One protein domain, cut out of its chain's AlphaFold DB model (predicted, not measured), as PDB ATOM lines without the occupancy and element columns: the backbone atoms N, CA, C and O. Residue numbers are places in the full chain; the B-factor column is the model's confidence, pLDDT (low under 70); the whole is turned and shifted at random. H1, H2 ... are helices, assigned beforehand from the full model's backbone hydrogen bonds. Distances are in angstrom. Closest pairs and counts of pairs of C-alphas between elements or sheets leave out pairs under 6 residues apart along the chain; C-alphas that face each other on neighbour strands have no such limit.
ATOM      1  N   ASN A  16     257.116 233.575 130.380       86.00
ATOM      2  CA  ASN A  16     255.766 233.367 129.867       86.00
ATOM      3  C   ASN A  16     255.138 232.236 130.684       86.00
ATOM      4  O   ASN A  16     255.762 231.186 130.840       86.00
ATOM      5  N   ILE A  17     253.938 232.463 131.215       85.19
ATOM      6  CA  ILE A  17     253.194 231.485 132.012       85.19
ATOM      7  C   ILE A  17     251.757 231.393 131.502       85.19
ATOM      8  O   ILE A  17     251.108 232.416 131.281       85.19
ATOM      9  N   ASP A  18     251.266 230.167 131.356       86.62
ATOM     10  CA  ASP A  18     249.851 229.879 131.148       86.62
ATOM     11  C   ASP A  18     249.236 229.496 132.496       86.62
ATOM     12  O   ASP A  18     249.761 228.643 133.213       86.62
ATOM     13  N   VAL A  19     248.136 230.158 132.865       86.25
ATOM     14  CA  VAL A  19     247.479 229.990 134.167       86.25
ATOM     15  C   VAL A  19     245.983 229.801 133.947       86.25
ATOM     16  O   VAL A  19     245.316 230.672 133.389       86.25
ATOM     17  N   LEU A  20     245.456 228.666 134.402       89.50
ATOM     18  CA  LEU A  20     244.024 228.378 134.426       89.50
ATOM     19  C   LEU A  20     243.459 228.750 135.801       89.50
ATOM     20  O   LEU A  20     243.979 228.296 136.818       89.50
ATOM     21  N   ILE A  21     242.396 229.558 135.836       87.62
ATOM     22  CA  ILE A  21     241.665 229.900 137.065       87.62
ATOM     23  C   ILE A  21     240.173 229.668 136.860       87.62
ATOM     24  O   ILE A  21     239.587 230.110 135.873       87.62
ATOM     25  N   GLU A  22     239.563 228.996 137.832       88.88
ATOM     26  CA  GLU A  22     238.134 228.714 137.871       88.88
ATOM     27  C   GLU A  22     237.350 229.854 138.541       88.88
ATOM     28  O   GLU A  22     237.762 230.430 139.557       88.88
ATOM     29  N   GLY A  23     236.176 230.157 137.993       86.75
ATOM     30  CA  GLY A  23     235.234 231.139 138.520       86.75
ATOM     31  C   GLY A  23     233.909 231.079 137.763       86.75
ATOM     32  O   GLY A  23     233.874 230.690 136.601       86.75
ATOM     33  N   GLU A  24     232.819 231.473 138.423       89.12
ATOM     34  CA  GLU A  24     231.455 231.439 137.862       89.12
ATOM     35  C   GLU A  24     231.284 232.365 136.646       89.12
ATOM     36  O   GLU A  24     230.444 232.128 135.782       89.12
ATOM     37  N   THR A  25     232.103 233.416 136.562       87.94
ATOM     38  CA  THR A  25     232.204 234.295 135.396       87.94
ATOM     39  C   THR A  25     233.665 234.629 135.110       87.94
ATOM     40  O   THR A  25     234.524 234.573 135.996       87.94
ATOM     41  N   ASN A  26     233.946 235.052 133.873       86.56
ATOM     42  CA  ASN A  26     235.269 235.524 133.468       86.56
ATOM     43  C   ASN A  26     235.784 236.680 134.353       86.56
ATOM     44  O   ASN A  26     236.966 236.702 134.687       86.56
ATOM     45  N   ALA A  27     234.899 237.581 134.794       87.06
ATOM     46  CA  ALA A  27     235.251 238.676 135.696       87.06
ATOM     47  C   ALA A  27     235.721 238.170 137.073       87.06
ATOM     48  O   ALA A  27     236.766 238.602 137.548       87.06
ATOM     49  N   ILE A  28     235.014 237.200 137.667       90.44
ATOM     50  CA  ILE A  28     235.379 236.601 138.966       90.44
ATOM     51  C   ILE A  28     236.706 235.827 138.864       90.44
ATOM     52  O   ILE A  28     237.534 235.884 139.772       90.44
ATOM     53  N   ALA A  29     236.946 235.122 137.753       91.88
ATOM     54  CA  ALA A  29     238.221 234.440 137.516       91.88
ATOM     55  C   ALA A  29     239.393 235.433 137.344       91.88
ATOM     56  O   ALA A  29     240.478 235.209 137.879       91.88
ATOM     57  N   LEU A  30     239.165 236.555 136.650       89.94
ATOM     58  CA  LEU A  30     240.150 237.625 136.467       89.94
ATOM     59  C   LEU A  30     240.438 238.387 137.772       89.94
ATOM     60  O   LEU A  30     241.591 238.703 138.052       89.94
ATOM     61  N   GLU A  31     239.423 238.632 138.600       90.44
ATOM     62  CA  GLU A  31     239.572 239.212 139.940       90.44
ATOM     63  C   GLU A  31     240.439 238.312 140.839       90.44
ATOM     64  O   GLU A  31     241.393 238.779 141.463       90.44
ATOM     65  N   ARG A  32     240.168 236.998 140.845       90.81
ATOM     66  CA  ARG A  32     240.997 235.996 141.539       90.81
ATOM     67  C   ARG A  32     242.440 235.992 141.023       90.81
ATOM     68  O   ARG A  32     243.361 235.919 141.833       90.81
ATOM     69  N   LEU A  33     242.650 236.120 139.708       91.50
ATOM     70  CA  LEU A  33     243.989 236.239 139.119       91.50
ATOM     71  C   LEU A  33     244.720 237.494 139.618       91.50
ATOM     72  O   LEU A  33     245.869 237.394 140.041       91.50
ATOM     73  N   LEU A  34     244.064 238.659 139.613       90.44
ATOM     74  CA  LEU A  34     244.656 239.910 140.100       90.44
ATOM     75  C   LEU A  34     245.030 239.826 141.584       90.44
ATOM     76  O   LEU A  34     246.137 240.213 141.946       90.44
ATOM     77  N   HIS A  35     244.159 239.271 142.432       91.25
ATOM     78  CA  HIS A  35     244.455 239.095 143.857       91.25
ATOM     79  C   HIS A  35     245.632 238.139 144.123       91.25
ATOM     80  O   HIS A  35     246.364 238.345 145.088       91.25
ATOM     81  N   LEU A  36     245.855 237.132 143.270       89.31
ATOM     82  CA  LEU A  36     247.015 236.235 143.364       89.31
ATOM     83  C   LEU A  36     248.312 236.860 142.818       89.31
ATOM     84  O   LEU A  36     249.388 236.581 143.345       89.31
ATOM     85  N   LEU A  37     248.220 237.694 141.775       89.06
ATOM     86  CA  LEU A  37     249.376 238.361 141.162       89.06
ATOM     87  C   LEU A  37     249.845 239.606 141.931       89.06
ATOM     88  O   LEU A  37     251.018 239.958 141.841       89.06
ATOM     89  N   ASN A  38     248.969 240.259 142.700       86.56
ATOM     90  CA  ASN A  38     249.274 241.460 143.487       86.56
ATOM     91  C   ASN A  38     250.027 241.137 144.799       86.56
ATOM     92  O   ASN A  38     249.589 241.479 145.897       86.56
ATOM     93  N   ASN A  39     251.154 240.437 144.671       83.94
ATOM     94  CA  ASN A  39     252.037 239.995 145.747       83.94
ATOM     95  C   ASN A  39     253.422 240.645 145.564       83.94
ATOM     96  O   ASN A  39     253.892 240.773 144.436       83.94
ATOM     97  N   GLU A  40     254.102 241.018 146.654       75.56
ATOM     98  CA  GLU A  40     255.363 241.790 146.649       75.56
ATOM     99  C   GLU A  40     256.499 241.148 145.825       75.56
ATOM    100  O   GLU A  40     257.436 241.828 145.408       75.56
ATOM    101  N   ALA A  41     256.415 239.841 145.558       81.25
ATOM    102  CA  ALA A  41     257.360 239.101 144.725       81.25
ATOM    103  C   ALA A  41     257.218 239.343 143.202       81.25
ATOM    104  O   ALA A  41     258.109 238.943 142.449       81.25
ATOM    105  N   ILE A  42     256.124 239.957 142.729       85.50
ATOM    106  CA  ILE A  42     255.827 240.167 141.300       85.50
ATOM    107  C   ILE A  42     255.829 241.680 141.001       85.50
ATOM    108  O   ILE A  42     254.838 242.356 141.265       85.50
ATOM    109  N   PRO A  43     256.928 242.245 140.456       83.38
ATOM    110  CA  PRO A  43     257.072 243.697 140.288       83.38
ATOM    111  C   PRO A  43     256.313 244.281 139.082       83.38
ATOM    112  O   PRO A  43     256.091 245.487 139.035       83.38
ATOM    113  N   ASP A  44     255.953 243.451 138.100       85.06
ATOM    114  CA  ASP A  44     255.106 243.784 136.947       85.06
ATOM    115  C   ASP A  44     254.467 242.488 136.420       85.06
ATOM    116  O   ASP A  44     255.066 241.412 136.518       85.06
ATOM    117  N   PHE A  45     253.265 242.573 135.847       89.50
ATOM    118  CA  PHE A  45     252.605 241.445 135.195       89.50
ATOM    119  C   PHE A  45     251.768 241.882 133.989       89.50
ATOM    120  O   PHE A  45     251.048 242.879 133.998       89.50
ATOM    121  N   ARG A  46     251.827 241.080 132.921       84.69
ATOM    122  CA  ARG A  46     251.195 241.379 131.633       84.69
ATOM    123  C   ARG A  46     250.217 240.279 131.246       84.69
ATOM    124  O   ARG A  46     250.605 239.256 130.688       84.69
ATOM    125  N   ILE A  47     248.930 240.529 131.460       84.88
ATOM    126  CA  ILE A  47     247.868 239.629 131.000       84.88
ATOM    127  C   ILE A  47     247.844 239.621 129.453       84.88
ATOM    128  O   ILE A  47     248.006 240.653 128.786       84.88
ATOM    129  N   ARG A  48     247.744 238.422 128.866       80.31
ATOM    130  CA  ARG A  48     247.758 238.181 127.404       80.31
ATOM    131  C   ARG A  48     246.454 237.597 126.864       80.31
ATOM    132  O   ARG A  48     246.169 237.771 125.686       80.31
ATOM    133  N   SER A  49     245.674 236.936 127.714       70.25
ATOM    134  CA  SER A  49     244.415 236.269 127.376       70.25
ATOM    135  C   SER A  49     243.429 236.400 128.545       70.25
ATOM    136  O   SER A  49     243.800 236.876 129.616       70.25
ATOM    137  N   GLY A  50     242.177 235.989 128.344       67.25
ATOM    138  CA  GLY A  50     241.172 235.924 129.411       67.25
ATOM    139  C   GLY A  50     240.432 237.228 129.727       67.25
ATOM    140  O   GLY A  50     239.744 237.276 130.736       67.25
ATOM    141  N   LEU A  51     240.518 238.262 128.884       67.50
ATOM    142  CA  LEU A  51     239.786 239.533 129.047       67.50
ATOM    143  C   LEU A  51     238.606 239.607 128.051       67.50
ATOM    144  O   LEU A  51     238.498 240.526 127.246       67.50
ATOM    145  N   GLN A  52     237.765 238.565 128.033       60.88
ATOM    146  CA  GLN A  52     236.807 238.276 126.948       60.88
ATOM    147  C   GLN A  52     235.459 239.008 127.103       60.88
ATOM    148  O   GLN A  52     234.384 238.427 126.944       60.88
ATOM    149  N   ILE A  53     235.511 240.306 127.398       58.34
ATOM    150  CA  ILE A  53     234.328 241.173 127.414       58.34
ATOM    151  C   ILE A  53     233.877 241.408 125.965       58.34
ATOM    152  O   ILE A  53     234.680 241.794 125.122       58.34
ATOM    153  N   GLY A  54     232.593 241.179 125.681       56.25
ATOM    154  CA  GLY A  54     231.978 241.431 124.371       56.25
ATOM    155  C   GLY A  54     231.603 240.176 123.584       56.25
ATOM    156  O   GLY A  54     230.571 240.190 122.924       56.25
ATOM    157  N   ARG A  55     232.327 239.056 123.721       65.19
ATOM    158  CA  ARG A  55     232.087 237.864 122.877       65.19
ATOM    159  C   ARG A  55     230.684 237.265 123.035       65.19
ATOM    160  O   ARG A  55     230.050 236.942 122.043       65.19
ATOM    161  N   LEU A  56     230.166 237.215 124.266       60.88
ATOM    162  CA  LEU A  56     228.780 236.803 124.551       60.88
ATOM    163  C   LEU A  56     227.730 237.794 124.013       60.88
ATOM    164  O   LEU A  56     226.586 237.410 123.804       60.88
ATOM    165  N   ILE A  57     228.099 239.062 123.801       60.66
ATOM    166  CA  ILE A  57     227.219 240.079 123.207       60.66
ATOM    167  C   ILE A  57     227.218 239.926 121.685       60.66
ATOM    168  O   ILE A  57     226.158 239.970 121.079       60.66
ATOM    169  N   GLU A  58     228.382 239.693 121.073       63.75
ATOM    170  CA  GLU A  58     228.500 239.360 119.648       63.75
ATOM    171  C   GLU A  58     227.756 238.058 119.322       63.75
ATOM    172  O   GLU A  58     227.011 238.012 118.352       63.75
ATOM    173  N   GLU A  59     227.882 237.030 120.164       65.06
ATOM    174  CA  GLU A  59     227.187 235.746 120.023       65.06
ATOM    175  C   GLU A  59     225.664 235.899 120.191       65.06
ATOM    176  O   GLU A  59     224.916 235.475 119.313       65.06
ATOM    177  N   ALA A  60     225.193 236.614 121.220       60.84
ATOM    178  CA  ALA A  60     223.767 236.919 121.411       60.84
ATOM    179  C   ALA A  60     223.182 237.925 120.390       60.84
ATOM    180  O   ALA A  60     221.965 238.103 120.336       60.84
ATOM    181  N   LEU A  61     224.025 238.590 119.591       63.50
ATOM    182  CA  LEU A  61     223.624 239.453 118.471       63.50
ATOM    183  C   LEU A  61     223.721 238.726 117.114       63.50
ATOM    184  O   LEU A  61     223.054 239.122 116.159       63.50
ATOM    185  N   LEU A  62     224.521 237.655 117.036       63.97
ATOM    186  CA  LEU A  62     224.518 236.672 115.948       63.97
ATOM    187  C   LEU A  62     223.383 235.650 116.092       63.97
ATOM    188  O   LEU A  62     222.956 235.098 115.076       63.97
ATOM    189  N   GLU A  63     222.871 235.403 117.304       60.25
ATOM    190  CA  GLU A  63     221.613 234.678 117.486       60.25
ATOM    191  C   GLU A  63     220.488 235.412 116.730       60.25
ATOM    192  O   GLU A  63     220.157 236.557 117.059       60.25
ATOM    193  N   PRO A  64     219.862 234.789 115.713       53.84
ATOM    194  CA  PRO A  64     218.785 235.433 114.988       53.84
ATOM    195  C   PRO A  64     217.581 235.594 115.918       53.84
ATOM    196  O   PRO A  64     216.991 234.616 116.387       53.84
ATOM    197  N   ALA A  65     217.195 236.846 116.154       60.03
ATOM    198  CA  ALA A  65     215.971 237.177 116.867       60.03
ATOM    199  C   ALA A  65     214.745 236.472 116.244       60.03
ATOM    200  O   ALA A  65     214.732 236.149 115.058       60.03
ATOM    201  N   LEU A  66     213.676 236.343 117.044       54.75
ATOM    202  CA  LEU A  66     212.393 235.679 116.740       54.75
ATOM    203  C   LEU A  66     212.317 234.166 117.038       54.75
ATOM    204  O   LEU A  66     212.041 233.341 116.169       54.75
TER     205      LEU A  66
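AT A GLANCE: This is residues 16 to 66 of the 210 residues of an uncharacterized protein of Paenibacillus darwinianus (UniProt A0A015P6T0). With little regular structure, the printed part is a chain folded back twice: residues 16 to 25 run one way, H1 returns, and residues 45 to 54 run back past H1 to a thin arm, residues 54 to 66 with H2, that sticks out and makes much of the length. It has 51 residues with two named helices, H1 then H2, and no named strand; the class is all helix, with 20 residues in named elements. It is only just extended, close to loose, with a radius of gyration of the C-alphas of 14.9 A, and spans 53 by 20 by 14 A.

HOW THE PARTS SIT: H1, residues 26 to 37, and H2, residues 55 to 62, are apart, joined by a long link of 17 residues. In both, every O i to N i+4 pair is within hydrogen-bond range.

IN THESE COORDINATES: H1 is 16.3 A long from C-alpha 26 at (235.269, 235.524, 133.468); H2 is 10.3 A long and ends at C-alpha 62, (224.518, 236.672, 115.948).

THE WHOLE: The C-alphas farthest apart, of Ala 41 and Leu 66, are 53.1 A apart. Residues 38 to 44 also stand free. The printed part has no cut; residues 50 to 66 have pLDDT under 70.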